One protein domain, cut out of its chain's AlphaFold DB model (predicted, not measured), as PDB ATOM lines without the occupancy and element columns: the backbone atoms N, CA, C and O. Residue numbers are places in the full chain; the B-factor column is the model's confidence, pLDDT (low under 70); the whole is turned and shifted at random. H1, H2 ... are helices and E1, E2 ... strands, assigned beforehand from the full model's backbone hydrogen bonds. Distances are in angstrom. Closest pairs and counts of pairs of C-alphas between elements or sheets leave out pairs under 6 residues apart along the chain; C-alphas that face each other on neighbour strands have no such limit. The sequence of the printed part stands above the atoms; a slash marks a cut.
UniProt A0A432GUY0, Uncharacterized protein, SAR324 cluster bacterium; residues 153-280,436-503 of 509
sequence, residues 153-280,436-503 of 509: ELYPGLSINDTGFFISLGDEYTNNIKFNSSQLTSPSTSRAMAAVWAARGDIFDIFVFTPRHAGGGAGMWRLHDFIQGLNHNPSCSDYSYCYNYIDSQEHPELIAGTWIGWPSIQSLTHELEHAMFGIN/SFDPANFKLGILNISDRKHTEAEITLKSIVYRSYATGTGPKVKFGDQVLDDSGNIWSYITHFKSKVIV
ATOM      1  N   GLU A 153     159.593 112.042  83.005       92.62
ATOM      2  CA  GLU A 153     160.569 112.879  83.702       92.62
ATOM      3  C   GLU A 153     161.255 113.805  82.692       92.62
ATOM      4  O   GLU A 153     161.780 113.350  81.677       92.62
ATOM      5  N   LEU A 154     161.223 115.110  82.959       91.25
ATOM      6  CA  LEU A 154     161.945 116.104  82.165       91.25
ATOM      7  C   LEU A 154     163.370 116.273  82.696       91.25
ATOM      8  O   LEU A 154     164.318 116.373  81.921       91.25
ATOM      9  N   TYR A 155     163.514 116.288  84.019       88.81
ATOM     10  CA  TYR A 155     164.779 116.291  84.751       88.81
ATOM     11  C   TYR A 155     164.510 115.962  86.234       88.81
ATOM     12  O   TYR A 155     163.348 115.970  86.647       88.81
ATOM     13  N   PRO A 156     165.538 115.686  87.066       88.62
ATOM     14  CA  PRO A 156     165.334 115.270  88.454       88.62
ATOM     15  C   PRO A 156     164.418 116.214  89.250       88.62
ATOM     16  O   PRO A 156     164.716 117.401  89.419       88.62
ATOM     17  N   GLY A 157     163.307 115.661  89.744       90.00
ATOM     18  CA  GLY A 157     162.289 116.382  90.518       90.00
ATOM     19  C   GLY A 157     161.227 117.113  89.689       90.00
ATOM     20  O   GLY A 157     160.373 117.771  90.279       90.00
ATOM     21  N   LEU A 158     161.247 117.008  88.355       94.00
ATOM     22  CA  LEU A 158     160.175 117.494  87.485       94.00
ATOM     23  C   LEU A 158     159.738 116.409  86.500       94.00
ATOM     24  O   LEU A 158     160.446 116.089  85.541       94.00
ATOM     25  N   SER A 159     158.513 115.936  86.687       94.94
ATOM     26  CA  SER A 159     157.822 115.070  85.735       94.94
ATOM     27  C   SER A 159     156.560 115.742  85.206       94.94
ATOM     28  O   SER A 159     156.061 116.701  85.791       94.94
ATOM     29  N   ILE A 160     156.035 115.253  84.088       94.88
ATOM     30  CA  ILE A 160     154.865 115.835  83.426       94.88
ATOM     31  C   ILE A 160     153.985 114.758  82.791       94.88
ATOM     32  O   ILE A 160     154.485 113.724  82.348       94.88
ATOM     33  N   ASN A 161     152.683 115.014  82.689       94.31
ATOM     34  CA  ASN A 161     151.780 114.288  81.794       94.31
ATOM     35  C   ASN A 161     150.843 115.250  81.042       94.31
ATOM     36  O   ASN A 161     151.096 116.448  80.977       94.31
ATOM     37  N   ASP A 162     149.762 114.741  80.450       91.56
ATOM     38  CA  ASP A 162     148.785 115.543  79.706       91.56
ATOM     39  C   ASP A 162     147.951 116.494  80.580       91.56
ATOM     40  O   ASP A 162     147.261 117.351  80.035       91.56
ATOM     41  N   THR A 163     148.042 116.390  81.908       93.06
ATOM     42  CA  THR A 163     147.187 117.106  82.873       93.06
ATOM     43  C   THR A 163     147.933 117.956  83.898       93.06
ATOM     44  O   THR A 163     147.315 118.813  84.528       93.06
ATOM     45  N   GLY A 164     149.252 117.801  84.038       94.69
ATOM     46  CA  GLY A 164     150.041 118.691  84.880       94.69
ATOM     47  C   GLY A 164     151.504 118.308  85.029       94.69
ATOM     48  O   GLY A 164     151.976 117.283  84.531       94.69
ATOM     49  N   PHE A 165     152.208 119.161  85.764       96.31
ATOM     50  CA  PHE A 165     153.553 118.942  86.265       96.31
ATOM     51  C   PHE A 165     153.497 118.323  87.662       96.31
ATOM     52  O   PHE A 165     152.644 118.670  88.482       96.31
ATOM     53  N   PHE A 166     154.442 117.432  87.933       96.81
ATOM     54  CA  PHE A 166     154.663 116.773  89.213       96.81
ATOM     55  C   PHE A 166     156.052 117.161  89.696       96.81
ATOM     56  O   PHE A 166     157.067 116.753  89.127       96.81
ATOM     57  N   ILE A 167     156.062 118.013  90.712       96.31
ATOM     58  CA  ILE A 167     157.192 118.839  91.116       96.31
ATOM     59  C   ILE A 167     157.603 118.445  92.530       96.31
ATOM     60  O   ILE A 167     156.825 118.571  93.480       96.31
ATOM     61  N   SER A 168     158.837 117.986  92.678       95.06
ATOM     62  CA  SER A 168     159.440 117.670  93.969       95.06
ATOM     63  C   SER A 168     160.383 118.793  94.370       95.06
ATOM     64  O   SER A 168     161.314 119.130  93.642       95.06
ATOM     65  N   LEU A 169     160.115 119.396  95.524       93.00
ATOM     66  CA  LEU A 169     160.818 120.559  96.049       93.00
ATOM     67  C   LEU A 169     161.727 120.222  97.243       93.00
ATOM     68  O   LEU A 169     162.470 121.087  97.696       93.00
ATOM     69  N   GLY A 170     161.733 118.981  97.732       90.75
ATOM     70  CA  GLY A 170     162.576 118.619  98.870       90.75
ATOM     71  C   GLY A 170     162.119 119.268 100.176       90.75
ATOM     72  O   GLY A 170     160.930 119.529 100.380       90.75
ATOM     73  N   ASP A 171     163.093 119.586 101.025       85.81
ATOM     74  CA  ASP A 171     162.875 120.175 102.348       85.81
ATOM     75  C   ASP A 171     162.224 121.567 102.280       85.81
ATOM     76  O   ASP A 171     161.550 121.993 103.216       85.81
ATOM     77  N   GLU A 172     162.354 122.277 101.154       88.44
ATOM     78  CA  GLU A 172     161.630 123.531 100.921       88.44
ATOM     79  C   GLU A 172     160.116 123.338 101.089       88.44
ATOM     80  O   GLU A 172     159.450 124.179 101.692       88.44
ATOM     81  N   TYR A 173     159.565 122.222 100.603       90.94
ATOM     82  CA  TYR A 173     158.137 121.952 100.726       90.94
ATOM     83  C   TYR A 173     157.733 121.719 102.180       90.94
ATOM     84  O   TYR A 173     156.828 122.395 102.659       90.94
ATOM     85  N   THR A 174     158.400 120.812 102.901       86.31
ATOM     86  CA  THR A 174     158.061 120.496 104.302       86.31
ATOM     87  C   THR A 174     158.227 121.705 105.223       86.31
ATOM     88  O   THR A 174     157.382 121.925 106.091       86.31
ATOM     89  N   ASN A 175     159.246 122.535 104.988       83.50
ATOM     90  CA  ASN A 175     159.509 123.737 105.780       83.50
ATOM     91  C   ASN A 175     158.479 124.853 105.565       83.50
ATOM     92  O   ASN A 175     158.278 125.672 106.459       83.50
ATOM     93  N   ASN A 176     157.816 124.906 104.406       85.12
ATOM     94  CA  ASN A 176     156.953 126.036 104.054       85.12
ATOM     95  C   ASN A 176     155.468 125.685 103.963       85.12
ATOM     96  O   ASN A 176     154.641 126.541 104.262       85.12
ATOM     97  N   ILE A 177     155.098 124.448 103.621       82.88
ATOM     98  CA  ILE A 177     153.711 124.063 103.308       82.88
ATOM     99  C   ILE A 177     152.690 124.448 104.386       82.88
ATOM    100  O   ILE A 177     151.568 124.815 104.058       82.88
ATOM    101  N   LYS A 178     153.076 124.404 105.665       78.12
ATOM    102  CA  LYS A 178     152.201 124.725 106.805       78.12
ATOM    103  C   LYS A 178     152.530 126.042 107.515       78.12
ATOM    104  O   LYS A 178     151.705 126.527 108.283       78.12
ATOM    105  N   PHE A 179     153.721 126.603 107.298       74.56
ATOM    106  CA  PHE A 179     154.178 127.820 107.982       74.56
ATOM    107  C   PHE A 179     154.138 129.059 107.090       74.56
ATOM    108  O   PHE A 179     153.913 130.162 107.579       74.56
ATOM    109  N   ASN A 180     154.404 128.888 105.797       82.00
ATOM    110  CA  ASN A 180     154.620 129.977 104.858       82.00
ATOM    111  C   ASN A 180     154.413 129.487 103.416       82.00
ATOM    112  O   ASN A 180     155.331 129.518 102.597       82.00
ATOM    113  N   SER A 181     153.207 129.003 103.095       85.12
ATOM    114  CA  SER A 181     152.892 128.465 101.761       85.12
ATOM    115  C   SER A 181     153.154 129.480 100.642       85.12
ATOM    116  O   SER A 181     153.502 129.082  99.533       85.12
ATOM    117  N   SER A 182     153.113 130.783 100.946       86.50
ATOM    118  CA  SER A 182     153.520 131.853 100.035       86.50
ATOM    119  C   SER A 182     154.942 131.713  99.490       86.50
ATOM    120  O   SER A 182     155.172 132.117  98.356       86.50
ATOM    121  N   GLN A 183     155.888 131.113 100.222       89.88
ATOM    122  CA  GLN A 183     157.238 130.863  99.689       89.88
ATOM    123  C   GLN A 183     157.221 129.880  98.514       89.88
ATOM    124  O   GLN A 183     158.028 130.001  97.598       89.88
ATOM    125  N   LEU A 184     156.268 128.944  98.507       91.44
ATOM    126  CA  LEU A 184     156.131 127.939  97.454       91.44
ATOM    127  C   LEU A 184     155.457 128.499  96.195       91.44
ATOM    128  O   LEU A 184     155.634 127.941  95.112       91.44
ATOM    129  N   THR A 185     154.679 129.577  96.327       91.88
ATOM    130  CA  THR A 185     153.795 130.079  95.261       91.88
ATOM    131  C   THR A 185     154.079 131.516  94.831       91.88
ATOM    132  O   THR A 185     153.497 131.963  93.852       91.88
ATOM    133  N   SER A 186     154.909 132.270  95.558       92.38
ATOM    134  CA  SER A 186     155.268 133.641  95.184       92.38
ATOM    135  C   SER A 186     156.140 133.635  93.925       92.38
ATOM    136  O   SER A 186     157.077 132.836  93.861       92.38
ATOM    137  N   PRO A 187     155.927 134.554  92.963       92.62
ATOM    138  CA  PRO A 187     156.793 134.683  91.783       92.62
ATOM    139  C   PRO A 187     158.273 134.893  92.144       92.62
ATOM    140  O   PRO A 187     159.163 134.435  91.432       92.62
ATOM    141  N   SER A 188     158.540 135.530  93.288       93.50
ATOM    142  CA  SER A 188     159.896 135.872  93.733       93.50
ATOM    143  C   SER A 188     160.700 134.694  94.285       93.50
ATOM    144  O   SER A 188     161.928 134.750  94.307       93.50
ATOM    145  N   THR A 189     160.029 133.628  94.730       93.12
ATOM    146  CA  THR A 189     160.669 132.507  95.441       93.12
ATOM    147  C   THR A 189     160.280 131.134  94.906       93.12
ATOM    148  O   THR A 189     160.956 130.155  95.209       93.12
ATOM    149  N   SER A 190     159.221 131.026  94.098       94.12
ATOM    150  CA  SER A 190     158.689 129.733  93.674       94.12
ATOM    151  C   SER A 190     159.627 129.021  92.702       94.12
ATOM    152  O   SER A 190     159.608 129.247  91.487       94.12
ATOM    153  N   ARG A 191     160.393 128.052  93.218       93.62
ATOM    154  CA  ARG A 191     161.187 127.151  92.367       93.62
ATOM    155  C   ARG A 191     160.314 126.322  91.423       93.62
ATOM    156  O   ARG A 191     160.787 125.902  90.371       93.62
ATOM    157  N   ALA A 192     159.051 126.090  91.785       94.56
ATOM    158  CA  ALA A 192     158.094 125.378  90.948       94.56
ATOM    159  C   ALA A 192     157.726 126.181  89.686       94.56
ATOM    160  O   ALA A 192     157.746 125.605  88.600       94.56
ATOM    161  N   MET A 193     157.474 127.496  89.800       94.38
ATOM    162  CA  MET A 193     157.274 128.358  88.621       94.38
ATOM    163  C   MET A 193     158.520 128.370  87.736       94.38
ATOM    164  O   MET A 193     158.427 128.063  86.550       94.38
ATOM    165  N   ALA A 194     159.694 128.610  88.334       93.62
ATOM    166  CA  ALA A 194     160.975 128.632  87.625       93.62
ATOM    167  C   ALA A 194     161.223 127.350  86.820       93.62
ATOM    168  O   ALA A 194     161.670 127.389  85.674       93.62
ATOM    169  N   ALA A 195     160.912 126.196  87.414       93.06
ATOM    170  CA  ALA A 195     161.059 124.901  86.767       93.06
ATOM    171  C   ALA A 195     160.148 124.760  85.539       93.06
ATOM    172  O   ALA A 195     160.577 124.251  84.499       93.06
ATOM    173  N   VAL A 196     158.901 125.220  85.647       93.12
ATOM    174  CA  VAL A 196     157.932 125.170  84.548       93.12
ATOM    175  C   VAL A 196     158.299 126.152  83.438       93.12
ATOM    176  O   VAL A 196     158.325 125.736  82.279       93.12
ATOM    177  N   TRP A 197     158.663 127.395  83.763       92.44
ATOM    178  CA  TRP A 197     159.151 128.367  82.778       92.44
ATOM    179  C   TRP A 197     160.391 127.852  82.047       92.44
ATOM    180  O   TRP A 197     160.417 127.836  80.821       92.44
ATOM    181  N   ALA A 198     161.372 127.295  82.760       91.75
ATOM    182  CA  ALA A 198     162.544 126.693  82.122       91.75
ATOM    183  C   ALA A 198     162.187 125.503  81.206       91.75
ATOM    184  O   ALA A 198     162.863 125.257  80.210       91.75
ATOM    185  N   ALA A 199     161.134 124.748  81.534       90.62
ATOM    186  CA  ALA A 199     160.732 123.555  80.790       90.62
ATOM    187  C   ALA A 199     159.773 123.821  79.615       90.62
ATOM    188  O   ALA A 199     159.678 122.978  78.714       90.62
ATOM    189  N   ARG A 200     159.000 124.914  79.649       88.38
ATOM    190  CA  ARG A 200     157.910 125.191  78.691       88.38
ATOM    191  C   ARG A 200     157.790 126.646  78.233       88.38
ATOM    192  O   ARG A 200     157.073 126.881  77.264       88.38
ATOM    193  N   GLY A 201     158.488 127.579  78.868       89.00
ATOM    194  CA  GLY A 201     158.391 129.011  78.601       89.00
ATOM    195  C   GLY A 201     157.043 129.614  78.996       89.00
ATOM    196  O   GLY A 201     156.259 129.021  79.746       89.00
ATOM    197  N   ASP A 202     156.774 130.789  78.438       88.56
ATOM    198  CA  ASP A 202     155.664 131.668  78.822       88.56
ATOM    199  C   ASP A 202     154.408 131.335  78.024       88.56
ATOM    200  O   ASP A 202     153.999 132.036  77.101       88.56
ATOM    201  N   ILE A 203     153.840 130.166  78.321       89.69
ATOM    202  CA  ILE A 203     152.698 129.630  77.570       89.69
ATOM    203  C   ILE A 203     151.417 129.511  78.392       89.69
ATOM    204  O   ILE A 203     150.399 129.119  77.821       89.69
ATOM    205  N   PHE A 204     151.467 129.779  79.696       93.50
ATOM    206  CA  PHE A 204     150.341 129.613  80.615       93.50
ATOM    207  C   PHE A 204     149.819 130.967  81.071       93.50
ATOM    208  O   PHE A 204     150.604 131.829  81.451       93.50
ATOM    209  N   ASP A 205     148.497 131.104  81.088       94.69
ATOM    210  CA  ASP A 205     147.838 132.333  81.523       94.69
ATOM    211  C   ASP A 205     147.688 132.354  83.049       94.69
ATOM    212  O   ASP A 205     147.737 133.407  83.673       94.69
ATOM    213  N   ILE A 206     147.521 131.185  83.681       95.81
ATOM    214  CA  ILE A 206     147.424 131.048  85.141       95.81
ATOM    215  C   ILE A 206     148.177 129.794  85.594       95.81
ATOM    216  O   ILE A 206     148.026 128.715  85.011       95.81
ATOM    217  N   PHE A 207     148.937 129.908  86.682       96.56
ATOM    218  CA  PHE A 207     149.490 128.756  87.392       96.56
ATOM    219  C   PHE A 207     148.590 128.319  88.537       96.56
ATOM    220  O   PHE A 207     148.100 129.141  89.297       96.56
ATOM    221  N   VAL A 208     148.405 127.011  88.692       96.19
ATOM    222  CA  VAL A 208     147.619 126.404  89.768       96.19
ATOM    223  C   VAL A 208     148.526 125.491  90.576       96.19
ATOM    224  O   VAL A 208     148.995 124.477  90.074       96.19
ATOM    225  N   PHE A 209     148.750 125.837  91.834       95.44
ATOM    226  CA  PHE A 209     149.553 125.084  92.781       95.44
ATOM    227  C   PHE A 209     148.678 124.185  93.631       95.44
ATOM    228  O   PHE A 209     147.778 124.647  94.344       95.44
ATOM    229  N   THR A 210     149.018 122.903  93.620       93.31
ATOM    230  CA  THR A 210     148.224 121.892  94.305       93.31
ATOM    231  C   THR A 210     149.129 121.045  95.180       93.31
ATOM    232  O   THR A 210     149.977 120.316  94.661       93.31
ATOM    233  N   PRO A 211     148.982 121.113  96.512       92.44
ATOM    234  CA  PRO A 211     149.767 120.269  97.389       92.44
ATOM    235  C   PRO A 211     149.278 118.818  97.364       92.44
ATOM    236  O   PRO A 211     148.138 118.513  96.987       92.44
ATOM    237  N   ARG A 212     150.144 117.907  97.812       90.19
ATOM    238  CA  ARG A 212     149.793 116.493  98.012       90.19
ATOM    239  C   ARG A 212     149.059 116.206  99.329       90.19
ATOM    240  O   ARG A 212     148.367 115.202  99.411       90.19
ATOM    241  N   HIS A 213     149.162 117.085 100.329       86.62
ATOM    242  CA  HIS A 213     148.405 117.032 101.590       86.62
ATOM    243  C   HIS A 213     147.830 118.424 101.931       86.62
ATOM    244  O   HIS A 213     148.197 119.416 101.305       86.62
ATOM    245  N   ALA A 214     146.912 118.515 102.899       84.25
ATOM    246  CA  ALA A 214     146.304 119.788 103.295       84.25
ATOM    247  C   ALA A 214     147.367 120.811 103.734       84.25
ATOM    248  O   ALA A 214     148.105 120.555 104.678       84.25
ATOM    249  N   GLY A 215     147.438 121.974 103.090       78.94
ATOM    250  CA  GLY A 215     148.422 123.033 103.345       78.94
ATOM    251  C   GLY A 215     147.830 124.342 103.880       78.94
ATOM    252  O   GLY A 215     148.579 125.241 104.236       78.94
ATOM    253  N   GLY A 216     146.504 124.462 103.975       80.88
ATOM    254  CA  GLY A 216     145.831 125.649 104.513       80.88
ATOM    255  C   GLY A 216     144.734 126.169 103.589       80.88
ATOM    256  O   GLY A 216     144.217 125.428 102.757       80.88
ATOM    257  N   GLY A 217     144.361 127.438 103.760       83.25
ATOM    258  CA  GLY A 217     143.384 128.101 102.895       83.25
ATOM    259  C   GLY A 217     143.889 128.244 101.459       83.25
ATOM    260  O   GLY A 217     145.098 128.231 101.225       83.25
ATOM    261  N   ALA A 218     142.953 128.367 100.522       88.75
ATOM    262  CA  ALA A 218     143.251 128.757  99.153       88.75
ATOM    263  C   ALA A 218     143.548 130.264  99.070       88.75
ATOM    264  O   ALA A 218     143.293 131.010 100.018       88.75
ATOM    265  N   GLY A 219     144.150 130.691  97.967       89.69
ATOM    266  CA  GLY A 219     144.378 132.100  97.674       89.69
ATOM    267  C   GLY A 219     145.164 132.281  96.385       89.69
ATOM    268  O   GLY A 219     145.479 131.309  95.695       89.69
ATOM    269  N   MET A 220     145.558 133.517  96.076       90.81
ATOM    270  CA  MET A 220     146.347 133.775  94.876       90.81
ATOM    271  C   MET A 220     147.300 134.955  94.940       90.81
ATOM    272  O   MET A 220     147.158 135.872  95.745       90.81
ATOM    273  N   TRP A 221     148.217 134.938  93.980       89.81
ATOM    274  CA  TRP A 221     149.047 136.051  93.554       89.81
ATOM    275  C   TRP A 221     148.516 136.568  92.226       89.81
ATOM    276  O   TRP A 221     148.581 135.866  91.221       89.81
ATOM    277  N   ARG A 222     147.994 137.789  92.224       90.31
ATOM    278  CA  ARG A 222     147.589 138.511  91.015       90.31
ATOM    279  C   ARG A 222     148.806 139.257  90.474       90.31
ATOM    280  O   ARG A 222     149.370 140.064  91.205       90.31
ATOM    281  N   LEU A 223     149.242 138.934  89.258       93.19
ATOM    282  CA  LEU A 223     150.548 139.330  88.714       93.19
ATOM    283  C   LEU A 223     150.418 140.397  87.627       93.19
ATOM    284  O   LEU A 223     151.056 141.446  87.737       93.19
ATOM    285  N   HIS A 224     149.538 140.166  86.648       92.75
ATOM    286  CA  HIS A 224     149.284 141.087  85.542       92.75
ATOM    287  C   HIS A 224     147.788 141.306  85.317       92.75
ATOM    288  O   HIS A 224     147.036 140.347  85.175       92.75
ATOM    289  N   ASP A 225     147.380 142.571  85.200       90.69
ATOM    290  CA  ASP A 225     145.985 142.986  85.007       90.69
ATOM    291  C   ASP A 225     145.810 143.826  83.747       90.69
ATOM    292  O   ASP A 225     145.632 145.045  83.782       90.69
ATOM    293  N   PHE A 226     145.865 143.160  82.598       88.44
ATOM    294  CA  PHE A 226     145.652 143.816  81.311       88.44
ATOM    295  C   PHE A 226     144.172 143.902  80.908       88.44
ATOM    296  O   PHE A 226     143.843 144.677  80.014       88.44
ATOM    297  N   ILE A 227     143.270 143.150  81.555       88.75
ATOM    298  CA  ILE A 227     141.821 143.240  81.312       88.75
ATOM    299  C   ILE A 227     141.291 144.553  81.902       88.75
ATOM    300  O   ILE A 227     141.324 144.766  83.115       88.75
ATOM    301  N   GLN A 228     140.792 145.440  81.041       87.31
ATOM    302  CA  GLN A 228     140.314 146.763  81.451       87.31
ATOM    303  C   GLN A 228     138.811 146.791  81.737       87.31
ATOM    304  O   GLN A 228     138.071 145.889  81.353       87.31
ATOM    305  N   GLY A 229     138.363 147.856  82.409       84.75
ATOM    306  CA  GLY A 229     136.982 147.998  82.886       84.75
ATOM    307  C   GLY A 229     136.753 147.439  84.293       84.75
ATOM    308  O   GLY A 229     135.626 147.425  84.768       84.75
ATOM    309  N   LEU A 230     137.813 146.994  84.979       82.56
ATOM    310  CA  LEU A 230     137.754 146.350  86.304       82.56
ATOM    311  C   LEU A 230     138.362 147.191  87.432       82.56
ATOM    312  O   LEU A 230     138.464 146.728  88.565       82.56
ATOM    313  N   ASN A 231     138.774 148.425  87.115       86.62
ATOM    314  CA  ASN A 231     139.407 149.371  88.040       86.62
ATOM    315  C   ASN A 231     140.722 148.868  88.680       86.62
ATOM    316  O   ASN A 231     141.210 149.425  89.665       86.62
ATOM    317  N   HIS A 232     141.349 147.854  88.083       87.25
ATOM    318  CA  HIS A 232     142.741 147.500  88.361       87.25
ATOM    319  C   HIS A 232     143.670 148.480  87.651       87.25
ATOM    320  O   HIS A 232     143.528 148.723  86.456       87.25
ATOM    321  N   ASN A 233     144.604 149.058  88.406       86.25
ATOM    322  CA  ASN A 233     145.548 150.064  87.919       86.25
ATOM    323  C   ASN A 233     146.981 149.672  88.323       86.25
ATOM    324  O   ASN A 233     147.565 150.321  89.197       86.25
ATOM    325  N   PRO A 234     147.530 148.583  87.750       89.25
ATOM    326  CA  PRO A 234     148.920 148.193  87.972       89.25
ATOM    327  C   PRO A 234     149.874 149.341  87.608       89.25
ATOM    328  O   PRO A 234     149.667 150.053  86.625       89.25
ATOM    329  N   SER A 235     150.913 149.545  88.422       89.19
ATOM    330  CA  SER A 235     151.807 150.705  88.303       89.19
ATOM    331  C   SER A 235     152.997 150.497  87.367       89.19
ATOM    332  O   SER A 235     153.654 151.476  87.011       89.19
ATOM    333  N   CYS A 236     153.309 149.252  87.000       91.94
ATOM    334  CA  CYS A 236     154.434 148.933  86.125       91.94
ATOM    335  C   CYS A 236     154.009 148.754  84.664       91.94
ATOM    336  O   CYS A 236     152.824 148.661  84.334       91.94
ATOM    337  N   SER A 237     155.008 148.716  83.775       89.94
ATOM    338  CA  SER A 237     154.811 148.318  82.381       89.94
ATOM    339  C   SER A 237     154.130 146.957  82.295       89.94
ATOM    340  O   SER A 237     154.107 146.191  83.259       89.94
ATOM    341  N   ASP A 238     153.564 146.659  81.127       87.19
ATOM    342  CA  ASP A 238     152.986 145.342  80.861       87.19
ATOM    343  C   ASP A 238     151.839 144.943  81.795       87.19
ATOM    344  O   ASP A 238     151.497 143.765  81.893       87.19
ATOM    345  N   TYR A 239     151.193 145.947  82.395       91.81
ATOM    346  CA  TYR A 239     150.089 145.793  83.336       91.81
ATOM    347  C   TYR A 239     150.480 145.004  84.595       91.81
ATOM    348  O   TYR A 239     149.646 144.322  85.185       91.81
ATOM    349  N   SER A 240     151.746 145.100  85.005       92.44
ATOM    350  CA  SER A 240     152.319 144.364  86.132       92.44
ATOM    351  C   SER A 240     152.139 145.062  87.483       92.44
ATOM    352  O   SER A 240     152.241 146.290  87.602       92.44
ATOM    353  N   TYR A 241     151.979 144.262  88.538       91.88
ATOM    354  CA  TYR A 241     152.071 144.706  89.936       91.88
ATOM    355  C   TYR A 241     153.508 144.837  90.465       91.88
ATOM    356  O   TYR A 241     153.706 144.983  91.671       91.88
ATOM    357  N   CYS A 242     154.509 144.841  89.579       91.88
ATOM    358  CA  CYS A 242     155.914 145.075  89.916       91.88
ATOM    359  C   CYS A 242     156.506 144.005  90.849       91.88
ATOM    360  O   CYS A 242     157.330 144.312  91.717       91.88
ATOM    361  N   TYR A 243     156.064 142.752  90.716       92.31
ATOM    362  CA  TYR A 243     156.684 141.658  91.453       92.31
ATOM    363  C   TYR A 243     158.092 141.393  90.927       92.31
ATOM    364  O   TYR A 243     158.362 141.499  89.738       92.31
ATOM    365  N   ASN A 244     158.987 140.996  91.828       92.69
ATOM    366  CA  ASN A 244     160.240 140.382  91.411       92.69
ATOM    367  C   ASN A 244     159.986 138.910  91.093       92.69
ATOM    368  O   ASN A 244     159.269 138.234  91.835       92.69
ATOM    369  N   TYR A 245     160.638 138.414  90.049       93.69
ATOM    370  CA  TYR A 245     160.579 137.018  89.639       93.69
ATOM    371  C   TYR A 245     161.903 136.324  89.938       93.69
ATOM    372  O   TYR A 245     162.978 136.912  89.795       93.69
ATOM    373  N   ILE A 246     161.829 135.069  90.376       93.56
ATOM    374  CA  ILE A 246     162.997 134.272  90.778       93.56
ATOM    375  C   ILE A 246     164.031 134.095  89.654       93.56
ATOM    376  O   ILE A 246     165.223 133.975  89.928       93.56
ATOM    377  N   ASP A 247     163.598 134.098  88.394       93.44
ATOM    378  CA  ASP A 247     164.462 134.009  87.213       93.44
ATOM    379  C   ASP A 247     164.746 135.381  86.570       93.44
ATOM    380  O   ASP A 247     165.433 135.458  85.552       93.44
ATOM    381  N   SER A 248     164.275 136.466  87.198       92.88
ATOM    382  CA  SER A 248     164.407 137.853  86.737       92.88
ATOM    383  C   SER A 248     163.727 138.165  85.392       92.88
ATOM    384  O   SER A 248     164.098 139.151  84.752       92.88
ATOM    385  N   GLN A 249     162.744 137.365  84.963       92.06
ATOM    386  CA  GLN A 249     161.924 137.622  83.773       92.06
ATOM    387  C   GLN A 249     160.492 138.014  84.163       92.06
ATOM    388  O   GLN A 249     159.981 137.558  85.172       92.06
ATOM    389  N   GLU A 250     159.839 138.883  83.384       88.44
ATOM    390  CA  GLU A 250     158.535 139.458  83.770       88.44
ATOM    391  C   GLU A 250     157.350 138.504  83.552       88.44
ATOM    392  O   GLU A 250     156.373 138.572  84.285       88.44
ATOM    393  N   HIS A 251     157.414 137.614  82.556       91.88
ATOM    394  CA  HIS A 251     156.326 136.694  82.177       91.88
ATOM    395  C   HIS A 251     154.950 137.378  81.995       91.88
ATOM    396  O   HIS A 251     153.980 137.004  82.666       91.88
ATOM    397  N   PRO A 252     154.832 138.380  81.099       89.56
ATOM    398  CA  PRO A 252     153.627 139.202  80.956       89.56
ATOM    399  C   PRO A 252     152.341 138.409  80.650       89.56
ATOM    400  O   PRO A 252     151.235 138.873  80.915       89.56
ATOM    401  N   GLU A 253     152.454 137.216  80.086       88.44
ATOM    402  CA  GLU A 253     151.353 136.311  79.762       88.44
ATOM    403  C   GLU A 253     150.645 135.780  81.019       88.44
ATOM    404  O   GLU A 253     149.454 135.479  80.971       88.44
ATOM    405  N   LEU A 254     151.352 135.691  82.152       92.94
ATOM    406  CA  LEU A 254     150.840 135.093  83.380       92.94
ATOM    407  C   LEU A 254     149.993 136.094  84.179       92.94
ATOM    408  O   LEU A 254     150.516 136.970  84.860       92.94
ATOM    409  N   ILE A 255     148.676 135.921  84.177       93.75
ATOM    410  CA  ILE A 255     147.719 136.732  84.943       93.75
ATOM    411  C   ILE A 255     147.890 136.495  86.448       93.75
ATOM    412  O   ILE A 255     147.922 137.447  87.233       93.75
ATOM    413  N   ALA A 256     147.997 135.231  86.872       94.75
ATOM    414  CA  ALA A 256     148.002 134.882  88.292       94.75
ATOM    415  C   ALA A 256     148.671 133.537  88.623       94.75
ATOM    416  O   ALA A 256     148.765 132.629  87.796       94.75
ATOM    417  N   GLY A 257     149.069 133.391  89.890       95.19
ATOM    418  CA  GLY A 257     149.413 132.122  90.529       95.19
ATOM    419  C   GLY A 257     148.424 131.781  91.648       95.19
ATOM    420  O   GLY A 257     148.363 132.475  92.657       95.19
ATOM    421  N   THR A 258     147.677 130.696  91.495       94.62
ATOM    422  CA  THR A 258     146.597 130.245  92.379       94.62
ATOM    423  C   THR A 258     147.044 129.095  93.275       94.62
ATOM    424  O   THR A 258     147.441 128.042  92.792       94.62
ATOM    425  N   TRP A 259     146.908 129.249  94.585       93.19
ATOM    426  CA  TRP A 259     147.116 128.221  95.597       93.19
ATOM    427  C   TRP A 259     145.789 127.578  96.004       93.19
ATOM    428  O   TRP A 259     144.894 128.261  96.489       93.19
ATOM    429  N   ILE A 260     145.661 126.256  95.866       89.88
ATOM    430  CA  ILE A 260     144.416 125.550  96.223       89.88
ATOM    431  C   ILE A 260     144.359 125.155  97.703       89.88
ATOM    432  O   ILE A 260     143.278 124.957  98.253       89.88
ATOM    433  N   GLY A 261     145.509 125.007  98.366       86.81
ATOM    434  CA  GLY A 261     145.580 124.689  99.798       86.81
ATOM    435  C   GLY A 261     145.195 123.265 100.195       86.81
ATOM    436  O   GLY A 261     145.530 122.837 101.299       86.81
ATOM    437  N   TRP A 262     144.583 122.492  99.298       86.31
ATOM    438  CA  TRP A 262     144.077 121.150  99.578       86.31
ATOM    439  C   TRP A 262     144.527 120.119  98.536       86.31
ATOM    440  O   TRP A 262     144.900 120.482  97.417       86.31
ATOM    441  N   PRO A 263     144.495 118.813  98.872       84.56
ATOM    442  CA  PRO A 263     144.745 117.751  97.902       84.56
ATOM    443  C   PRO A 263     143.614 117.605  96.876       84.56
ATOM    444  O   PRO A 263     143.860 117.119  95.772       84.56
ATOM    445  N   SER A 264     142.397 118.034  97.209       83.19
ATOM    446  CA  SER A 264     141.299 118.184  96.252       83.19
ATOM    447  C   SER A 264     141.386 119.526  95.519       83.19
ATOM    448  O   SER A 264     142.128 120.422  95.914       83.19
ATOM    449  N   ILE A 265     140.603 119.681  94.447       87.75
ATOM    450  CA  ILE A 265     140.556 120.923  93.657       87.75
ATOM    451  C   ILE A 265     139.409 121.862  94.062       87.75
ATOM    452  O   ILE A 265     139.021 122.723  93.279       87.75
ATOM    453  N   GLN A 266     138.870 121.704  95.278       81.75
ATOM    454  CA  GLN A 266     137.626 122.342  95.734       81.75
ATOM    455  C   GLN A 266     137.551 123.858  95.524       81.75
ATOM    456  O   GLN A 266     136.491 124.382  95.186       81.75
ATOM    457  N   SER A 267     138.672 124.554  95.708       87.12
ATOM    458  CA  SER A 267     138.741 126.016  95.649       87.12
ATOM    459  C   SER A 267     139.107 126.552  94.268       87.12
ATOM    460  O   SER A 267     139.109 127.761  94.079       87.12
ATOM    461  N   LEU A 268     139.409 125.690  93.292       93.62
ATOM    462  CA  LEU A 268     139.998 126.122  92.023       93.62
ATOM    463  C   LEU A 268     139.137 127.151  91.302       93.62
ATOM    464  O   LEU A 268     139.641 128.187  90.901       93.62
ATOM    465  N   THR A 269     137.844 126.897  91.160       94.50
ATOM    466  CA  THR A 269     136.934 127.792  90.434       94.50
ATOM    467  C   THR A 269     136.810 129.155  91.094       94.50
ATOM    468  O   THR A 269     136.843 130.163  90.400       94.50
ATOM    469  N   HIS A 270     136.725 129.178  92.425       93.50
ATOM    470  CA  HIS A 270     136.696 130.407  93.210       93.50
ATOM    471  C   HIS A 270     137.970 131.225  92.994       93.50
ATOM    472  O   HIS A 270     137.908 132.402  92.657       93.50
ATOM    473  N   GLU A 271     139.131 130.580  93.078       93.81
ATOM    474  CA  GLU A 271     140.387 131.268  92.818       93.81
ATOM    475  C   GLU A 271     140.513 131.694  91.350       93.81
ATOM    476  O   GLU A 271     140.978 132.788  91.080       93.81
ATOM    477  N   LEU A 272     140.054 130.912  90.368       94.88
ATOM    478  CA  LEU A 272     140.074 131.360  88.969       94.88
ATOM    479  C   LEU A 272     139.224 132.618  88.750       94.88
ATOM    480  O   LEU A 272     139.618 133.473  87.964       94.88
ATOM    481  N   GLU A 273     138.103 132.775  89.456       94.19
ATOM    482  CA  GLU A 273     137.322 134.016  89.428       94.19
ATOM    483  C   GLU A 273     138.123 135.200  90.000       94.19
ATOM    484  O   GLU A 273     138.189 136.272  89.385       94.19
ATOM    485  N   HIS A 274     138.837 134.991  91.111       92.25
ATOM    486  CA  HIS A 274     139.785 135.986  91.611       92.25
ATOM    487  C   HIS A 274     140.905 136.302  90.617       92.25
ATOM    488  O   HIS A 274     141.363 137.437  90.630       92.25
ATOM    489  N   ALA A 275     141.351 135.375  89.764       92.06
ATOM    490  CA  ALA A 275     142.434 135.618  88.794       92.06
ATOM    491  C   ALA A 275     141.903 136.407  87.611       92.06
ATOM    492  O   ALA A 275     142.457 137.434  87.237       92.06
ATOM    493  N   MET A 276     140.808 135.917  87.041       90.62
ATOM    494  CA  MET A 276     140.280 136.380  85.770       90.62
ATOM    495  C   MET A 276     139.736 137.793  85.830       90.62
ATOM    496  O   MET A 276     139.857 138.536  84.862       90.62
ATOM    497  N   PHE A 277     139.135 138.172  86.951       86.75
ATOM    498  CA  PHE A 277     138.570 139.504  87.076       86.75
ATOM    499  C   PHE A 277     138.919 140.173  88.388       86.75
ATOM    500  O   PHE A 277     139.304 141.342  88.373       86.75
ATOM    501  N   GLY A 278     138.876 139.453  89.512       81.00
ATOM    502  CA  GLY A 278     139.049 140.088  90.821       81.00
ATOM    503  C   GLY A 278     137.994 141.179  91.049       81.00
ATOM    504  O   GLY A 278     137.230 141.535  90.152       81.00
ATOM    505  N   ILE A 279     137.886 141.710  92.265       78.12
ATOM    506  CA  ILE A 279     136.776 142.620  92.595       78.12
ATOM    507  C   ILE A 279     137.290 143.943  93.161       78.12
ATOM    508  O   ILE A 279     136.943 144.351  94.262       78.12
ATOM    509  N   ASN A 280     138.058 144.698  92.376       82.19
ATOM    510  CA  ASN A 280     138.487 146.041  92.785       82.19
ATOM    511  C   ASN A 280     137.456 147.128  92.430       82.19
ATOM    512  O   ASN A 280     137.759 148.142  91.807       82.19
ATOM    513  N   SER A 436     147.430 137.346  72.410       85.75
ATOM    514  CA  SER A 436     148.098 136.341  73.248       85.75
ATOM    515  C   SER A 436     147.180 135.714  74.297       85.75
ATOM    516  O   SER A 436     147.440 134.585  74.706       85.75
ATOM    517  N   PHE A 437     146.087 136.390  74.661       91.69
ATOM    518  CA  PHE A 437     145.112 135.928  75.640       91.69
ATOM    519  C   PHE A 437     143.693 135.872  75.058       91.69
ATOM    520  O   PHE A 437     143.156 136.892  74.613       91.69
ATOM    521  N   ASP A 438     143.071 134.693  75.125       93.62
ATOM    522  CA  ASP A 438     141.667 134.463  74.772       93.62
ATOM    523  C   ASP A 438     140.873 134.042  76.025       93.62
ATOM    524  O   ASP A 438     141.032 132.907  76.488       93.62
ATOM    525  N   PRO A 439     139.983 134.893  76.570       93.19
ATOM    526  CA  PRO A 439     139.193 134.552  77.754       93.19
ATOM    527  C   PRO A 439     138.219 133.390  77.527       93.19
ATOM    528  O   PRO A 439     137.782 132.754  78.490       93.19
ATOM    529  N   ALA A 440     137.873 133.069  76.277       95.94
ATOM    530  CA  ALA A 440     137.072 131.890  75.978       95.94
ATOM    531  C   ALA A 440     137.896 130.590  76.087       95.94
ATOM    532  O   ALA A 440     137.321 129.516  76.275       95.94
ATOM    533  N   ASN A 441     139.228 130.670  75.980       95.12
ATOM    534  CA  ASN A 441     140.139 129.529  75.879       95.12
ATOM    535  C   ASN A 441     141.504 129.818  76.535       95.12
ATOM    536  O   ASN A 441     142.528 129.872  75.849       95.12
ATOM    537  N   PHE A 442     141.543 129.957  77.859       94.62
ATOM    538  CA  PHE A 442     142.789 130.239  78.579       94.62
ATOM    539  C   PHE A 442     143.460 128.971  79.108       94.62
ATOM    540  O   PHE A 442     142.820 127.946  79.351       94.62
ATOM    541  N   LYS A 443     144.775 129.027  79.282       94.69
ATOM    542  CA  LYS A 443     145.648 127.899  79.591       94.69
ATOM    543  C   LYS A 443     146.049 127.900  81.056       94.69
ATOM    544  O   LYS A 443     146.579 128.882  81.571       94.69
ATOM    545  N   LEU A 444     145.879 126.746  81.691       95.81
ATOM    546  CA  LEU A 444     146.321 126.509  83.058       95.81
ATOM    547  C   LEU A 444     147.606 125.686  83.079       95.81
ATOM    548  O   LEU A 444     147.660 124.592  82.513       95.81
ATOM    549  N   GLY A 445     148.618 126.174  83.792       95.75
ATOM    550  CA  GLY A 445     149.749 125.352  84.207       95.75
ATOM    551  C   GLY A 445     149.449 124.731  85.565       95.75
ATOM    552  O   GLY A 445     149.357 125.437  86.563       95.75
ATOM    553  N   ILE A 446     149.275 123.411  85.612       96.44
ATOM    554  CA  ILE A 446     148.959 122.688  86.849       96.44
ATOM    555  C   ILE A 446     150.259 122.208  87.495       96.44
ATOM    556  O   ILE A 446     150.944 121.349  86.946       96.44
ATOM    557  N   LEU A 447     150.601 122.763  88.651       96.56
ATOM    558  CA  LEU A 447     151.826 122.515  89.402       96.56
ATOM    559  C   LEU A 447     151.479 121.699  90.655       96.56
ATOM    560  O   LEU A 447     151.179 122.247  91.718       96.56
ATOM    561  N   ASN A 448     151.525 120.370  90.543       96.56
ATOM    562  CA  ASN A 448     151.397 119.487  91.702       96.56
ATOM    563  C   ASN A 448     152.733 119.478  92.445       96.56
ATOM    564  O   ASN A 448     153.741 119.056  91.879       96.56
ATOM    565  N   ILE A 449     152.754 119.977  93.682       95.44
ATOM    566  CA  ILE A 449     153.987 120.168  94.454       95.44
ATOM    567  C   ILE A 449     154.069 119.231  95.664       95.44
ATOM    568  O   ILE A 449     153.074 118.911  96.322       95.44
ATOM    569  N   SER A 450     155.295 118.815  95.963       94.50
ATOM    570  CA  SER A 450     155.630 117.778  96.940       94.50
ATOM    571  C   SER A 450     157.055 117.961  97.463       94.50
ATOM    572  O   SER A 450     157.840 118.693  96.873       94.50
ATOM    573  N   ASP A 451     157.425 117.272  98.535       92.62
ATOM    574  CA  ASP A 451     158.801 117.181  99.046       92.62
ATOM    575  C   ASP A 451     159.600 115.990  98.489       92.62
ATOM    576  O   ASP A 451     160.827 116.021  98.482       92.62
ATOM    577  N   ARG A 452     158.928 114.948  97.995       93.94
ATOM    578  CA  ARG A 452     159.517 113.743  97.377       93.94
ATOM    579  C   ARG A 452     158.884 113.492  96.014       93.94
ATOM    580  O   ARG A 452     157.953 114.208  95.661       93.94
ATOM    581  N   LYS A 453     159.313 112.492  95.235       94.81
ATOM    582  CA  LYS A 453     158.549 112.153  94.019       94.81
ATOM    583  C   LYS A 453     157.126 111.741  94.397       94.81
ATOM    584  O   LYS A 453     156.917 111.114  95.438       94.81
ATOM    585  N   HIS A 454     156.167 112.154  93.572       96.50
ATOM    586  CA  HIS A 454     154.762 111.819  93.776       96.50
ATOM    587  C   HIS A 454     154.568 110.305  93.647       96.50
ATOM    588  O   HIS A 454     155.186 109.692  92.775       96.50
ATOM    589  N   THR A 455     153.715 109.731  94.495       97.00
ATOM    590  CA  THR A 455     153.296 108.330  94.381       97.00
ATOM    591  C   THR A 455     152.425 108.135  93.148       97.00
ATOM    592  O   THR A 455     151.819 109.076  92.617       97.00
ATOM    593  N   GLU A 456     152.289 106.889  92.721       97.62
ATOM    594  CA  GLU A 456     151.372 106.509  91.654       97.62
ATOM    595  C   GLU A 456     149.919 106.941  91.941       97.62
ATOM    596  O   GLU A 456     149.226 107.444  91.050       97.62
ATOM    597  N   ALA A 457     149.456 106.806  93.188       97.44
ATOM    598  CA  ALA A 457     148.118 107.234  93.597       97.44
ATOM    599  C   ALA A 457     147.951 108.764  93.532       97.44
ATOM    600  O   ALA A 457     146.931 109.256  93.038       97.44
ATOM    601  N   GLU A 458     148.961 109.523  93.977       97.19
ATOM    602  CA  GLU A 458     148.988 110.988  93.888       97.19
ATOM    603  C   GLU A 458     148.900 111.436  92.416       97.19
ATOM    604  O   GLU A 458     148.069 112.279  92.076       97.19
ATOM    605  N   ILE A 459     149.679 110.821  91.518       97.50
ATOM    606  CA  ILE A 459     149.617 111.082  90.070       97.50
ATOM    607  C   ILE A 459     148.228 110.750  89.516       97.50
ATOM    608  O   ILE A 459     147.635 111.558  88.798       97.50
ATOM    609  N   THR A 460     147.689 109.585  89.873       97.50
ATOM    610  CA  THR A 460     146.411 109.080  89.360       97.50
ATOM    611  C   THR A 460     145.243 110.001  89.707       97.50
ATOM    612  O   THR A 460     144.499 110.412  88.812       97.50
ATOM    613  N   LEU A 461     145.097 110.380  90.986       95.38
ATOM    614  CA  LEU A 461     144.016 111.269  91.424       95.38
ATOM    615  C   LEU A 461     144.082 112.610  90.702       95.38
ATOM    616  O   LEU A 461     143.101 113.029  90.088       95.38
ATOM    617  N   LYS A 462     145.242 113.273  90.768       94.69
ATOM    618  CA  LYS A 462     145.414 114.621  90.215       94.69
ATOM    619  C   LYS A 462     145.121 114.626  88.722       94.69
ATOM    620  O   LYS A 462     144.371 115.480  88.257       94.69
ATOM    621  N   SER A 463     145.632 113.639  87.990       95.69
ATOM    622  CA  SER A 463     145.480 113.601  86.537       95.69
ATOM    623  C   SER A 463     144.024 113.460  86.114       95.69
ATOM    624  O   SER A 463     143.510 114.269  85.342       95.69
ATOM    625  N   ILE A 464     143.313 112.484  86.679       95.44
ATOM    626  CA  ILE A 464     141.909 112.233  86.333       95.44
ATOM    627  C   ILE A 464     141.027 113.427  86.723       95.44
ATOM    628  O   ILE A 464     140.167 113.835  85.940       95.44
ATOM    629  N   VAL A 465     141.266 114.027  87.891       94.31
ATOM    630  CA  VAL A 465     140.500 115.180  88.385       94.31
ATOM    631  C   VAL A 465     140.710 116.413  87.509       94.31
ATOM    632  O   VAL A 465     139.730 117.024  87.082       94.31
ATOM    633  N   TYR A 466     141.953 116.761  87.166       94.56
ATOM    634  CA  TYR A 466     142.222 117.900  86.283       94.56
ATOM    635  C   TYR A 466     141.724 117.667  84.856       94.56
ATOM    636  O   TYR A 466     141.186 118.588  84.240       94.56
ATOM    637  N   ARG A 467     141.797 116.429  84.350       94.00
ATOM    638  CA  ARG A 467     141.188 116.065  83.065       94.00
ATOM    639  C   ARG A 467     139.673 116.253  83.103       94.00
ATOM    640  O   ARG A 467     139.109 116.840  82.178       94.00
ATOM    641  N   SER A 468     139.015 115.819  84.180       94.69
ATOM    642  CA  SER A 468     137.578 116.036  84.366       94.69
ATOM    643  C   SER A 468     137.231 117.516  84.505       94.69
ATOM    644  O   SER A 468     136.190 117.916  83.996       94.69
ATOM    645  N   TYR A 469     138.059 118.323  85.168       95.31
ATOM    646  CA  TYR A 469     137.838 119.765  85.282       95.31
ATOM    647  C   TYR A 469     137.969 120.470  83.926       95.31
ATOM    648  O   TYR A 469     137.170 121.339  83.600       95.31
ATOM    649  N   ALA A 470     138.940 120.072  83.103       94.19
ATOM    650  CA  ALA A 470     139.167 120.694  81.802       94.19
ATOM    651  C   ALA A 470     138.150 120.283  80.727       94.19
ATOM    652  O   ALA A 470     137.826 121.074  79.843       94.19
ATOM    653  N   THR A 471     137.653 119.044  80.777       92.88
ATOM    654  CA  THR A 471     136.863 118.452  79.678       92.88
ATOM    655  C   THR A 471     135.435 118.077  80.054       92.88
ATOM    656  O   THR A 471     134.647 117.712  79.181       92.88
ATOM    657  N   GLY A 472     135.079 118.149  81.337       91.06
ATOM    658  CA  GLY A 472     133.758 117.755  81.796       91.06
ATOM    659  C   GLY A 472     132.659 118.680  81.270       91.06
ATOM    660  O   GLY A 472     132.819 119.894  81.170       91.06
ATOM    661  N   THR A 473     131.521 118.077  80.939       88.25
ATOM    662  CA  THR A 473     130.313 118.769  80.459       88.25
ATOM    663  C   THR A 473     129.247 118.921  81.544       88.25
ATOM    664  O   THR A 473     128.251 119.614  81.351       88.25
ATOM    665  N   GLY A 474     129.430 118.243  82.678       90.12
ATOM    666  CA  GLY A 474     128.539 118.321  83.826       90.12
ATOM    667  C   GLY A 474     128.903 119.462  84.776       90.12
ATOM    668  O   GLY A 474     129.922 120.124  84.602       90.12
ATOM    669  N   PRO A 475     128.096 119.669  85.826       92.31
ATOM    670  CA  PRO A 475     128.365 120.711  86.801       92.31
ATOM    671  C   PRO A 475     129.619 120.472  87.634       92.31
ATOM    672  O   PRO A 475     130.333 121.417  87.947       92.31
ATOM    673  N   LYS A 476     129.846 119.225  88.046       92.75
ATOM    674  CA  LYS A 476     130.837 118.854  89.054       92.75
ATOM    675  C   LYS A 476     131.953 118.029  88.442       92.75
ATOM    676  O   LYS A 476     131.739 117.311  87.461       92.75
ATOM    677  N   VAL A 477     133.119 118.104  89.067       93.06
ATOM    678  CA  VAL A 477     134.276 117.295  88.695       93.06
ATOM    679  C   VAL A 477     134.053 115.855  89.127       93.06
ATOM    680  O   VAL A 477     133.405 115.571  90.140       93.06
ATOM    681  N   LYS A 478     134.596 114.937  88.339       93.12
ATOM    682  CA  LYS A 478     134.493 113.508  88.567       93.12
ATOM    683  C   LYS A 478     135.857 112.850  88.676       93.12
ATOM    684  O   LYS A 478     136.831 113.286  88.065       93.12
ATOM    685  N   PHE A 479     135.881 111.749  89.413       93.25
ATOM    686  CA  PHE A 479     136.944 110.761  89.375       93.25
ATOM    687  C   PHE A 479     136.372 109.454  88.807       93.25
ATOM    688  O   PHE A 479     135.578 108.762  89.453       93.25
ATOM    689  N   GLY A 480     136.707 109.157  87.549       90.50
ATOM    690  CA  GLY A 480     135.958 108.177  86.762       90.50
ATOM    691  C   GLY A 480     134.537 108.679  86.489       90.50
ATOM    692  O   GLY A 480     134.351 109.768  85.948       90.50
ATOM    693  N   ASP A 481     133.530 107.905  86.879       90.69
ATOM    694  CA  ASP A 481     132.110 108.275  86.798       90.69
ATOM    695  C   ASP A 481     131.545 108.885  88.097       90.69
ATOM    696  O   ASP A 481     130.463 109.482  88.074       90.69
ATOM    697  N   GLN A 482     132.294 108.813  89.201       92.19
ATOM    698  CA  GLN A 482     131.903 109.313  90.518       92.19
ATOM    699  C   GLN A 482     132.127 110.825  90.638       92.19
ATOM    700  O   GLN A 482     133.221 111.317  90.368       92.19
ATOM    701  N   VAL A 483     131.109 111.561  91.094       89.81
ATOM    702  CA  VAL A 483     131.244 112.977  91.483       89.81
ATOM    703  C   VAL A 483     132.020 113.070  92.793       89.81
ATOM    704  O   VAL A 483     131.748 112.325  93.730       89.81
ATOM    705  N   LEU A 484     132.984 113.984  92.846       84.31
ATOM    706  CA  LEU A 484     133.736 114.277  94.061       84.31
ATOM    707  C   LEU A 484     132.992 115.320  94.901       84.31
ATOM    708  O   LEU A 484     132.724 116.417  94.400       84.31
ATOM    709  N   ASP A 485     132.703 114.984  96.159       68.56
ATOM    710  CA  ASP A 485     131.924 115.820  97.085       68.56
ATOM    711  C   ASP A 485     132.556 117.217  97.267       68.56
ATOM    712  O   ASP A 485     131.863 118.230  97.162       68.56
ATOM    713  N   ASP A 486     133.890 117.274  97.361       68.69
ATOM    714  CA  ASP A 486     134.683 118.494  97.566       68.69
ATOM    715  C   ASP A 486     135.469 118.896  96.303       68.69
ATOM    716  O   ASP A 486     136.690 119.045  96.324       68.69
ATOM    717  N   SER A 487     134.818 119.006  95.145       72.12
ATOM    718  CA  SER A 487     135.529 119.331  93.890       72.12
ATOM    719  C   SER A 487     135.216 120.679  93.256       72.12
ATOM    720  O   SER A 487     135.833 121.033  92.252       72.12
ATOM    721  N   GLY A 488     134.289 121.443  93.833       82.44
ATOM    722  CA  GLY A 488     133.798 122.667  93.202       82.44
ATOM    723  C   GLY A 488     133.004 122.381  91.919       82.44
ATOM    724  O   GLY A 488     132.641 121.237  91.624       82.44
ATOM    725  N   ASN A 489     132.661 123.430  91.175       92.00
ATOM    726  CA  ASN A 489     132.028 123.295  89.865       92.00
ATOM    727  C   ASN A 489     133.037 123.464  88.739       92.00
ATOM    728  O   ASN A 489     134.029 124.158  88.864       92.00
ATOM    729  N   ILE A 490     132.767 122.859  87.594       95.06
ATOM    730  CA  ILE A 490     133.631 123.001  86.429       95.06
ATOM    731  C   ILE A 490     133.531 124.429  85.870       95.06
ATOM    732  O   ILE A 490     132.429 124.952  85.704       95.06
ATOM    733  N   TRP A 491     134.673 125.036  85.525       96.19
ATOM    734  CA  TRP A 491     134.739 126.391  84.956       96.19
ATOM    735  C   TRP A 491     133.815 126.581  83.744       96.19
ATOM    736  O   TRP A 491     133.061 127.549  83.656       96.19
ATOM    737  N   SER A 492     133.831 125.626  82.809       96.69
ATOM    738  CA  SER A 492     132.971 125.696  81.628       96.69
ATOM    739  C   SER A 492     131.492 125.670  81.992       96.69
ATOM    740  O   SER A 492     130.711 126.401  81.400       96.69
ATOM    741  N   TYR A 493     131.093 124.914  83.014       96.06
ATOM    742  CA  TYR A 493     129.709 124.902  83.467       96.06
ATOM    743  C   TYR A 493     129.276 126.259  84.028       96.06
ATOM    744  O   TYR A 493     128.211 126.762  83.668       96.06
ATOM    745  N   ILE A 494     130.099 126.855  84.900       95.88
ATOM    746  CA  ILE A 494     129.744 128.111  85.577       95.88
ATOM    747  C   ILE A 494     129.727 129.296  84.608       95.88
ATOM    748  O   ILE A 494     128.960 130.230  84.799       95.88
ATOM    749  N   THR A 495     130.506 129.232  83.527       97.31
ATOM    750  CA  THR A 495     130.545 130.254  82.472       97.31
ATOM    751  C   THR A 495     129.542 129.993  81.343       97.31
ATOM    752  O   THR A 495     129.665 130.560  80.260       97.31
ATOM    753  N   HIS A 496     128.551 129.115  81.557       96.38
ATOM    754  CA  HIS A 496     127.554 128.722  80.545       96.38
ATOM    755  C   HIS A 496     128.182 128.202  79.245       96.38
ATOM    756  O   HIS A 496     127.669 128.421  78.149       96.38
ATOM    757  N   PHE A 497     129.315 127.519  79.374       96.44
ATOM    758  CA  PHE A 497     130.138 126.971  78.298       96.44
ATOM    759  C   PHE A 497     130.693 128.023  77.326       96.44
ATOM    760  O   PHE A 497     131.139 127.670  76.235       96.44
ATOM    761  N   LYS A 498     130.702 129.303  77.723       97.44
ATOM    762  CA  LYS A 498     131.286 130.407  76.946       97.44
ATOM    763  C   LYS A 498     132.790 130.562  77.168       97.44
ATOM    764  O   LYS A 498     133.463 131.185  76.355       97.44
ATOM    765  N   SER A 499     133.318 129.979  78.242       97.38
ATOM    766  CA  SER A 499     134.748 129.916  78.527       97.38
ATOM    767  C   SER A 499     135.143 128.505  78.944       97.38
ATOM    768  O   SER A 499     134.366 127.775  79.558       97.38
ATOM    769  N   LYS A 500     136.362 128.087  78.619       95.94
ATOM    770  CA  LYS A 500     136.925 126.816  79.074       95.94
ATOM    771  C   LYS A 500     138.407 126.952  79.371       95.94
ATOM    772  O   LYS A 500     139.109 127.766  78.776       95.94
ATOM    773  N   VAL A 501     138.868 126.082  80.260       95.31
ATOM    774  CA  VAL A 501     140.285 125.950  80.581       95.31
ATOM    775  C   VAL A 501     140.946 124.969  79.621       95.31
ATOM    776  O   VAL A 501     140.383 123.926  79.277       95.31
ATOM    777  N   ILE A 502     142.163 125.286  79.209       93.38
ATOM    778  CA  ILE A 502     143.036 124.407  78.448       93.38
ATOM    779  C   ILE A 502     144.116 123.903  79.390       93.38
ATOM    780  O   ILE A 502     144.947 124.655  79.892       93.38
ATOM    781  N   VAL A 503     144.108 122.594  79.584       87.31
ATOM    782  CA  VAL A 503     145.158 121.851  80.265       87.31
ATOM    783  C   VAL A 503     145.783 120.974  79.180       87.31
ATOM    784  O   VAL A 503     145.307 119.875  78.916       87.31
TER     785      VAL A 503
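Overview. This is residues 153 to 280 and 436 to 503 of the 509 residues of an uncharacterized protein of SAR324 cluster bacterium (UniProt A0A432GUY0). A strongly twisted sheet of eight strands forms the core, with H3 over one face and H4 and H5 over the opposite face. Its long strand E7 runs through the middle, with E3 on one side and E4 on the other, while a long loop, residues 223 to 255, swings out past E5 and E6. The 196 printed residues hold, in order, E1 E2 E3 H1 H2 H3 E4 E5 E6 H4 E7 H5 H6 E8; the sheet is branched and mixed, and the class is mixed helices and strands, with under half of the residues in named elements. The whole is compact, with a radius of gyration of the C-alphas of 15.9 A and spans of 44 by 41 by 29 A.

Along the chain. Find C-alpha 153 at (160.569, 112.879, 83.702), where E1, residues 153 to 155, begins. Next come E2, 158 to 160, and E3, 165 to 168, a meander, each strand the antiparallel neighbour of the one before. H1, 171 to 176, H2, 182 to 185, and H3, 191 to 200 and 14.2 A long, follow. Then read E4, 206 to 211, 16.5 A; E5, 219 to 222; E6, 256 to 259; and H4, 268 to 276, 12.0 A. After the cut, E7, 441 to 450, starts at (140.139, 129.529, 75.879) and runs 28.7 A; H5, 456 to 471, runs 22.3 A; H6 is 491 to 494, and E8, 500 to 502, ends at (143.036, 124.407, 78.448).

Arrangement. Start at E7, whose pairing is staggered: it is parallel to E8 (N 502 to O 442, 2.7 A), E4 (N 447 to O 208, 2.7 A) and E3 (N 165 to O 446, 2.8 A). E7, H5, H6 and E8 form a strand-helix-strand unit, parallel neighbour strands joined through helices, with a right-handed crossover. E4 is also parallel to E6 (N 209 to O 258, 2.7 A), and E5 and E6 form an antiparallel hairpin (N 259 to O 219, 2.7 A). H3 is on the sheet, with C-alphas 192 and 167 6.6 A apart, its closest to E3. On the opposite face, H4 comes closest to E6 at C-alphas 275 and 256, 5.6 A. On the same face as H4, H5 has a height over the sheet of 9.5 A and runs along E7 at 14 degrees on the local plane. H1, H2 and H6 only graze the sheet. In H1, H3, H4 and H5 every O i to N i+4 pair is within hydrogen-bond range; H2 and H6 are too short for one.

Size, cuts and confidence. C-alphas 235 and 481, the two farthest apart, are 46.8 A from each other. Residues 281 to 435 are not printed, and C-alphas 280 and 436 stand 23.8 A apart across the cut. The links E5 to E6 and H5 to H6 are long. Look for pLDDT under 70 at residues 485 to 486; the mean of the printed part is 91.1.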